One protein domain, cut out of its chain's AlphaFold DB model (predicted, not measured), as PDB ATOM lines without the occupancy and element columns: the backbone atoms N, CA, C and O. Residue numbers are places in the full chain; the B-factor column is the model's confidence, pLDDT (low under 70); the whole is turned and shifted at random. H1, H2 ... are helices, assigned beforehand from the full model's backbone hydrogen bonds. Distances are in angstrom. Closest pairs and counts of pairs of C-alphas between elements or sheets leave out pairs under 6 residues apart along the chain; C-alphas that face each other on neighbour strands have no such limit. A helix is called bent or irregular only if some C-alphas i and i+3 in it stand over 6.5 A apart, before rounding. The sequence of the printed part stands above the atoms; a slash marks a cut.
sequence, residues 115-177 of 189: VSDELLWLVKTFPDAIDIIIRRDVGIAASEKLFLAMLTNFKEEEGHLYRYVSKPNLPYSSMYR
ATOM      1  N   VAL A 115     173.311 237.342 343.346       84.94
ATOM      2  CA  VAL A 115     171.842 237.388 343.475       84.94
ATOM      3  C   VAL A 115     171.316 238.824 343.447       84.94
ATOM      4  O   VAL A 115     170.319 239.099 342.787       84.94
ATOM      5  N   SER A 116     171.941 239.745 344.178       90.44
ATOM      6  CA  SER A 116     171.479 241.132 344.243       90.44
ATOM      7  C   SER A 116     171.775 241.887 342.943       90.44
ATOM      8  O   SER A 116     170.952 242.694 342.512       90.44
ATOM      9  N   ASP A 117     172.897 241.572 342.288       93.06
ATOM     10  CA  ASP A 117     173.262 242.070 340.958       93.06
ATOM     11  C   ASP A 117     172.264 241.598 339.898       93.06
ATOM     12  O   ASP A 117     171.783 242.395 339.094       93.06
ATOM     13  N   GLU A 118     171.884 240.316 339.935       92.25
ATOM     14  CA  GLU A 118     170.883 239.751 339.030       92.25
ATOM     15  C   GLU A 118     169.519 240.437 339.201       92.25
ATOM     16  O   GLU A 118     168.869 240.773 338.212       92.25
ATOM     17  N   LEU A 119     169.087 240.703 340.439       92.94
ATOM     18  CA  LEU A 119     167.828 241.411 340.699       92.94
ATOM     19  C   LEU A 119     167.839 242.835 340.128       92.94
ATOM     20  O   LEU A 119     166.864 243.240 339.495       92.94
ATOM     21  N   LEU A 120     168.931 243.581 340.312       94.31
ATOM     22  CA  LEU A 120     169.077 244.912 339.715       94.31
ATOM     23  C   LEU A 120     169.088 244.856 338.190       94.31
ATOM     24  O   LEU A 120     168.456 245.686 337.534       94.31
ATOM     25  N   TRP A 121     169.794 243.880 337.622       95.44
ATOM     26  CA  TRP A 121     169.843 243.681 336.182       95.44
ATOM     27  C   TRP A 121     168.454 243.388 335.607       95.44
ATOM     28  O   TRP A 121     168.095 243.984 334.593       95.44
ATOM     29  N   LEU A 122     167.646 242.554 336.271       94.50
ATOM     30  CA  LEU A 122     166.270 242.267 335.855       94.50
ATOM     31  C   LEU A 122     165.389 243.518 335.871       94.50
ATOM     32  O   LEU A 122     164.693 243.769 334.892       94.50
ATOM     33  N   VAL A 123     165.454 244.324 336.939       94.31
ATOM     34  CA  VAL A 123     164.702 245.590 337.031       94.31
ATOM     35  C   VAL A 123     165.099 246.558 335.919       94.31
ATOM     36  O   VAL A 123     164.239 247.190 335.314       94.31
ATOM     37  N   LYS A 124     166.400 246.663 335.627       94.75
ATOM     38  CA  LYS A 124     166.923 247.565 334.593       94.75
ATOM     39  C   LYS A 124     166.592 247.096 333.173       94.75
ATOM     40  O   LYS A 124     166.345 247.926 332.307       94.75
ATOM     41  N   THR A 125     166.657 245.790 332.926       96.56
ATOM     42  CA  THR A 125     166.615 245.216 331.569       96.56
ATOM     43  C   THR A 125     165.201 244.854 331.136       96.56
ATOM     44  O   THR A 125     164.892 244.937 329.953       96.56
ATOM     45  N   PHE A 126     164.332 244.475 332.079       95.25
ATOM     46  CA  PHE A 126     162.964 244.041 331.785       95.25
ATOM     47  C   PHE A 126     161.905 244.800 332.602       95.25
ATOM     48  O   PHE A 126     161.073 244.165 333.260       95.25
ATOM     49  N   PRO A 127     161.892 246.146 332.566       93.75
ATOM     50  CA  PRO A 127     160.870 246.931 333.254       93.75
ATOM     51  C   PRO A 127     159.461 246.607 332.731       93.75
ATOM     52  O   PRO A 127     158.548 246.410 333.527       93.75
ATOM     53  N   ASP A 128     159.291 246.419 331.421       93.75
ATOM     54  CA  ASP A 128     157.984 246.109 330.821       93.75
ATOM     55  C   ASP A 128     157.415 244.775 331.318       93.75
ATOM     56  O   ASP A 128     156.221 244.648 331.576       93.75
ATOM     57  N   ALA A 129     158.276 243.772 331.521       93.19
ATOM     58  CA  ALA A 129     157.852 242.488 332.071       93.19
ATOM     59  C   ALA A 129     157.343 242.635 333.514       93.19
ATOM     60  O   ALA A 129     156.391 241.959 333.906       93.19
ATOM     61  N   ILE A 130     157.957 243.527 334.296       93.06
ATOM     62  CA  ILE A 130     157.511 243.844 335.654       93.06
ATOM     63  C   ILE A 130     156.138 244.532 335.614       93.06
ATOM     64  O   ILE A 130     155.245 244.100 336.341       93.06
ATOM     65  N   ASP A 131     155.942 245.531 334.746       92.38
ATOM     66  CA  ASP A 131     154.652 246.224 334.584       92.38
ATOM     67  C   ASP A 131     153.537 245.258 334.156       92.38
ATOM     68  O   ASP A 131     152.473 245.208 334.775       92.38
ATOM     69  N   ILE A 132     153.800 244.404 333.161       93.38
ATOM     70  CA  ILE A 132     152.844 243.394 332.685       93.38
ATOM     71  C   ILE A 132     152.411 242.463 333.822       93.38
ATOM     72  O   ILE A 132     151.219 242.194 333.977       93.38
ATOM     73  N   ILE A 133     153.359 241.967 334.627       91.56
ATOM     74  CA  ILE A 133     153.044 241.075 335.750       91.56
ATOM     75  C   ILE A 133     152.222 241.812 336.810       91.56
ATOM     76  O   ILE A 133     151.236 241.263 337.291       91.56
ATOM     77  N   ILE A 134     152.578 243.052 337.144       91.00
ATOM     78  CA  ILE A 134     151.836 243.863 338.120       91.00
ATOM     79  C   ILE A 134     150.396 244.092 337.659       91.00
ATOM     80  O   ILE A 134     149.458 243.858 338.425       91.00
ATOM     81  N   ARG A 135     150.202 244.484 336.395       91.31
ATOM     82  CA  ARG A 135     148.870 244.685 335.813       91.31
ATOM     83  C   ARG A 135     148.049 243.405 335.830       91.31
ATOM     84  O   ARG A 135     146.883 243.442 336.202       91.31
ATOM     85  N   ARG A 136     148.654 242.280 335.444       92.69
ATOM     86  CA  ARG A 136     147.972 240.984 335.359       92.69
ATOM     87  C   ARG A 136     147.609 240.424 336.734       92.69
ATOM     88  O   ARG A 136     146.482 239.983 336.919       92.69
ATOM     89  N   ASP A 137     148.559 240.412 337.666       90.00
ATOM     90  CA  ASP A 137     148.423 239.675 338.929       90.00
ATOM     91  C   ASP A 137     147.821 240.530 340.049       90.00
ATOM     92  O   ASP A 137     147.188 239.989 340.954       90.00
ATOM     93  N   VAL A 138     148.004 241.854 340.004       86.75
ATOM     94  CA  VAL A 138     147.520 242.782 341.046       86.75
ATOM     95  C   VAL A 138     146.414 243.706 340.535       86.75
ATOM     96  O   VAL A 138     145.684 244.286 341.334       86.75
ATOM     97  N   GLY A 139     146.240 243.835 339.215       86.94
ATOM     98  CA  GLY A 139     145.203 244.687 338.624       86.94
ATOM     99  C   GLY A 139     145.534 246.182 338.646       86.94
ATOM    100  O   GLY A 139     144.670 247.005 338.348       86.94
ATOM    101  N   ILE A 140     146.769 246.560 338.997       82.56
ATOM    102  CA  ILE A 140     147.198 247.962 339.047       82.56
ATOM    103  C   ILE A 140     147.771 248.364 337.690       82.56
ATOM    104  O   ILE A 140     148.842 247.908 337.302       82.56
ATOM    105  N   ALA A 141     147.083 249.267 336.994       86.75
ATOM    106  CA  ALA A 141     147.606 249.956 335.817       86.75
ATOM    107  C   ALA A 141     148.230 251.294 336.238       86.75
ATOM    108  O   ALA A 141     147.579 252.339 336.215       86.75
ATOM    109  N   ALA A 142     149.488 251.258 336.680       84.19
ATOM    110  CA  ALA A 142     150.216 252.471 337.031       84.19
ATOM    111  C   ALA A 142     150.450 253.342 335.784       84.19
ATOM    112  O   ALA A 142     150.718 252.834 334.694       84.19
ATOM    113  N   SER A 143     150.387 254.667 335.948       90.19
ATOM    114  CA  SER A 143     150.925 255.565 334.919       90.19
ATOM    115  C   SER A 143     152.422 255.307 334.742       90.19
ATOM    116  O   SER A 143     153.100 254.952 335.707       90.19
ATOM    117  N   GLU A 144     152.954 255.544 333.545       90.12
ATOM    118  CA  GLU A 144     154.390 255.393 333.262       90.12
ATOM    119  C   GLU A 144     155.252 256.150 334.285       90.12
ATOM    120  O   GLU A 144     156.186 255.595 334.860       90.12
ATOM    121  N   LYS A 145     154.864 257.389 334.615       90.94
ATOM    122  CA  LYS A 145     155.535 258.204 335.636       90.94
ATOM    123  C   LYS A 145     155.560 257.523 337.010       90.94
ATOM    124  O   LYS A 145     156.593 257.539 337.677       90.94
ATOM    125  N   LEU A 146     154.436 256.951 337.445       89.56
ATOM    126  CA  LEU A 146     154.346 256.251 338.728       89.56
ATOM    127  C   LEU A 146     155.179 254.964 338.717       89.56
ATOM    128  O   LEU A 146     155.880 254.680 339.684       89.56
ATOM    129  N   PHE A 147     155.127 254.212 337.618       91.88
ATOM    130  CA  PHE A 147     155.884 252.978 337.451       91.88
ATOM    131  C   PHE A 147     157.399 253.226 337.482       91.88
ATOM    132  O   PHE A 147     158.128 252.556 338.213       91.88
ATOM    133  N   LEU A 148     157.880 254.250 336.774       90.88
ATOM    134  CA  LEU A 148     159.288 254.643 336.810       90.88
ATOM    135  C   LEU A 148     159.715 255.109 338.206       90.88
ATOM    136  O   LEU A 148     160.766 254.694 338.690       90.88
ATOM    137  N   ALA A 149     158.893 255.914 338.888       90.62
ATOM    138  CA  ALA A 149     159.174 256.337 340.260       90.62
ATOM    139  C   ALA A 149     159.282 255.141 341.223       90.62
ATOM    140  O   ALA A 149     160.171 255.106 342.070       90.62
ATOM    141  N   MET A 150     158.424 254.133 341.062       91.38
ATOM    142  CA  MET A 150     158.479 252.886 341.823       91.38
ATOM    143  C   MET A 150     159.801 252.133 341.612       91.38
ATOM    144  O   MET A 150     160.438 251.737 342.589       91.38
ATOM    145  N   LEU A 151     160.236 251.945 340.360       92.75
ATOM    146  CA  LEU A 151     161.498 251.253 340.070       92.75
ATOM    147  C   LEU A 151     162.717 252.035 340.583       92.75
ATOM    148  O   LEU A 151     163.653 251.432 341.114       92.75
ATOM    149  N   THR A 152     162.691 253.365 340.475       91.69
ATOM    150  CA  THR A 152     163.729 254.244 341.028       91.69
ATOM    151  C   THR A 152     163.805 254.115 342.546       91.69
ATOM    152  O   THR A 152     164.878 253.816 343.068       91.69
ATOM    153  N   ASN A 153     162.672 254.215 343.247       91.38
ATOM    154  CA  ASN A 153     162.612 254.046 344.700       91.38
ATOM    155  C   ASN A 153     163.126 252.666 345.132       91.38
ATOM    156  O   ASN A 153     163.898 252.561 346.080       91.38
ATOM    157  N   PHE A 154     162.755 251.600 344.412       92.19
ATOM    158  CA  PHE A 154     163.258 250.254 344.696       92.19
ATOM    159  C   PHE A 154     164.791 250.183 344.632       92.19
ATOM    160  O   PHE A 154     165.405 249.518 345.464       92.19
ATOM    161  N   LYS A 155     165.418 250.863 343.665       91.94
ATOM    162  CA  LYS A 155     166.879 250.926 343.548       91.94
ATOM    163  C   LYS A 155     167.505 251.781 344.655       91.94
ATOM    164  O   LYS A 155     168.485 251.346 345.253       91.94
ATOM    165  N   GLU A 156     166.968 252.974 344.906       91.44
ATOM    166  CA  GLU A 156     167.498 253.930 345.894       91.44
ATOM    167  C   GLU A 156     167.411 253.406 347.328       91.44
ATOM    168  O   GLU A 156     168.340 253.584 348.109       91.44
ATOM    169  N   GLU A 157     166.338 252.692 347.663       89.38
ATOM    170  CA  GLU A 157     166.172 252.039 348.966       89.38
ATOM    171  C   GLU A 157     166.893 250.685 349.059       89.38
ATOM    172  O   GLU A 157     166.677 249.915 350.000       89.38
ATOM    173  N   GLU A 158     167.735 250.370 348.073       92.19
ATOM    174  CA  GLU A 158     168.519 249.140 348.010       92.19
ATOM    175  C   GLU A 158     167.646 247.879 348.142       92.19
ATOM    176  O   GLU A 158     167.992 246.898 348.811       92.19
ATOM    177  N   GLY A 159     166.479 247.904 347.491       90.44
ATOM    178  CA  GLY A 159     165.456 246.864 347.531       90.44
ATOM    179  C   GLY A 159     165.995 245.466 347.213       90.44
ATOM    180  O   GLY A 159     165.621 244.478 347.850       90.44
ATOM    181  N   HIS A 160     166.941 245.383 346.276       91.56
ATOM    182  CA  HIS A 160     167.637 244.162 345.855       91.56
ATOM    183  C   HIS A 160     168.451 243.489 346.975       91.56
ATOM    184  O   HIS A 160     168.741 242.290 346.889       91.56
ATOM    185  N   LEU A 161     168.778 244.216 348.050       90.69
ATOM    186  CA  LEU A 161     169.512 243.703 349.208       90.69
ATOM    187  C   LEU A 161     168.612 243.106 350.292       90.69
ATOM    188  O   LEU A 161     169.125 242.510 351.236       90.69
ATOM    189  N   TYR A 162     167.287 243.180 350.203       87.62
ATOM    190  CA  TYR A 162     166.437 242.517 351.196       87.62
ATOM    191  C   TYR A 162     166.307 241.017 350.929       87.62
ATOM    192  O   TYR A 162     165.993 240.594 349.817       87.62
ATOM    193  N   ARG A 163     166.481 240.184 351.969       81.88
ATOM    194  CA  ARG A 163     166.434 238.716 351.827       81.88
ATOM    195  C   ARG A 163     165.089 238.179 351.341       81.88
ATOM    196  O   ARG A 163     165.079 237.139 350.688       81.88
ATOM    197  N   TYR A 164     163.999 238.893 351.604       81.38
ATOM    198  CA  TYR A 164     162.673 238.516 351.123       81.38
ATOM    199  C   TYR A 164     162.442 238.836 349.640       81.38
ATOM    200  O   TYR A 164     161.463 238.358 349.074       81.38
ATOM    201  N   VAL A 165     163.314 239.619 348.993       87.19
ATOM    202  CA  VAL A 165     163.207 239.948 347.564       87.19
ATOM    203  C   VAL A 165     163.931 238.890 346.745       87.19
ATOM    204  O   VAL A 165     165.106 238.615 346.965       87.19
ATOM    205  N   SER A 166     163.243 238.289 345.789       86.12
ATOM    206  CA  SER A 166     163.707 237.177 344.963       86.12
ATOM    207  C   SER A 166     163.151 237.314 343.547       86.12
ATOM    208  O   SER A 166     162.182 238.034 343.334       86.12
ATOM    209  N   LYS A 167     163.717 236.602 342.567       87.25
ATOM    210  CA  LYS A 167     163.232 236.670 341.176       87.25
ATOM    211  C   LYS A 167     161.719 236.420 341.051       87.25
ATOM    212  O   LYS A 167     161.057 237.222 340.399       87.25
ATOM    213  N   PRO A 168     161.135 235.393 341.708       83.94
ATOM    214  CA  PRO A 168     159.699 235.130 341.601       83.94
ATOM    215  C   PRO A 168     158.793 236.232 342.158       83.94
ATOM    216  O   PRO A 168     157.666 236.363 341.694       83.94
ATOM    217  N   ASN A 169     159.246 237.002 343.153       86.25
ATOM    218  CA  ASN A 169     158.439 238.055 343.775       86.25
ATOM    219  C   ASN A 169     158.974 239.467 343.515       86.25
ATOM    220  O   ASN A 169     158.536 240.412 344.175       86.25
ATOM    221  N   LEU A 170     159.902 239.617 342.568       90.88
ATOM    222  CA  LEU A 170     160.516 240.895 342.229       90.88
ATOM    223  C   LEU A 170     159.463 241.941 341.821       90.88
ATOM    224  O   LEU A 170     159.503 243.015 342.416       90.88
ATOM    225  N   PRO A 171     158.460 241.641 340.964       91.62
ATOM    226  CA  PRO A 171     157.449 242.633 340.585       91.62
ATOM    227  C   PRO A 171     156.681 243.216 341.781       91.62
ATOM    228  O   PRO A 171     156.537 244.428 341.917       91.62
ATOM    229  N   TYR A 172     156.259 242.362 342.714       88.75
ATOM    230  CA  TYR A 172     155.554 242.788 343.929       88.75
ATOM    231  C   TYR A 172     156.467 243.535 344.902       88.75
ATOM    232  O   TYR A 172     156.055 244.496 345.551       88.75
ATOM    233  N   SER A 173     157.724 243.100 344.992       89.19
ATOM    234  CA  SER A 173     158.726 243.728 345.851       89.19
ATOM    235  C   SER A 173     159.063 245.140 345.382       89.19
ATOM    236  O   SER A 173     159.269 246.016 346.220       89.19
ATOM    237  N   SER A 174     159.079 245.367 344.065       87.44
ATOM    238  CA  SER A 174     159.244 246.692 343.472       87.44
ATOM    239  C   SER A 174     158.095 247.630 343.851       87.44
ATOM    240  O   SER A 174     158.359 248.784 344.167       87.44
ATOM    241  N   MET A 175     156.851 247.141 343.937       83.19
ATOM    242  CA  MET A 175     155.699 247.955 344.368       83.19
ATOM    243  C   MET A 175     155.727 248.348 345.844       83.19
ATOM    244  O   MET A 175     155.436 249.498 346.176       83.19
ATOM    245  N   TYR A 176     156.063 247.399 346.725       73.25
ATOM    246  CA  TYR A 176     155.851 247.490 348.177       73.25
ATOM    247  C   TYR A 176     156.528 248.695 348.855       73.25
ATOM    248  O   TYR A 176     156.135 249.085 349.953       73.25
ATOM    249  N   ARG A 177     157.537 249.302 348.219       63.31
ATOM    250  CA  ARG A 177     158.265 250.459 348.757       63.31
ATOM    251  C   ARG A 177     158.137 251.736 347.932       63.31
ATOM    252  O   ARG A 177     158.932 252.660 348.080       63.31
TER     253      ARG A 177
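Overview. This is residues 115 to 177 of the 189 residues of an uncharacterized protein of Zooshikella ganghwensis (UniProt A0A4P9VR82). Four helices make a small rounded body: H1 and H2 meet at a corner, H3 runs back past H1 as a separate side, and the short, irregular H4 packs on H2 and H3 and comes near H1. The centres of H1, H2 and H3 make a triangle, and a link of 10 residues, 157 to 166, with residues 159 to 161 in a helical run too short to bear a name, leads from the end of H3 to H4. The printed part has 63 residues, with helices in the order H1, H2, H3, H4 and no named strand; the class is all helix. It is compact, with a radius of gyration of the C-alphas of 10.6 A and spans of 28 by 20 by 20 A.

Along the chain. The longest helix is H3, residues 144 to 156, 18.3 A from first to last C-alpha; C-alpha 144 is at (154.390, 255.393, 333.262). H1, residues 115 to 125, is 15.2 A long and begins with C-alpha 115 at (171.842, 237.388, 343.475). H2, residues 127 to 138, is 16.0 A long. H4, residues 167 to 175, is 13.9 A long and ends with C-alpha 175 at (155.699, 247.955, 344.368). H4 is irregular: C-alphas 168 and 171 are 7.9 A apart, and its line is a rough one.

Arrangement. H3 touches H4 with residues 150 to 154 alone; their closest C-alphas, of Phe 154 and Ser 174, are 5.5 A apart. They run opposite ways at a steep tilt of 68 degrees, only just short of about perpendicular. H3 and H1 are close but not clearly touching, with the closest C-alphas, of Val 123 and Leu 151, 7.2 A apart; they run opposite ways at a shallow tilt of 23 degrees. H3 and H2 are close but not clearly touching, about perpendicular at 75 degrees; their closest C-alphas, of Asp 131 and Phe 147, are 7.4 A apart. H2 touches H4 with residues 130 to 134 alone, about perpendicular at 82 degrees; the closest C-alphas, of Ile 130 and Pro 171, are 5.1 A apart. H1 and H4 are close but not clearly touching, with the C-alphas of Leu 119 and Lys 167, the closest, 6.6 A apart, the same way at a steep tilt of 62 degrees. H1 and H2 are also close but not clearly touching, about perpendicular at 84 degrees; their closest C-alphas, of Val 123 and Ile 130, are 7.5 A apart. In H1, H2 and H3 every O i to N i+4 pair is within hydrogen-bond range; in H4, 3 of 5 are.

Size, cuts and confidence. The two C-alphas farthest apart, of Val 115 and Ser 143, are 29.0 A apart. The printed part has no cut. The links H1 to H2 and H2 to H3 are tight, and H3 to H4 is short, with 10 residues. The mean pLDDT of the printed part is 89.6, and residue 177 alone is under 70.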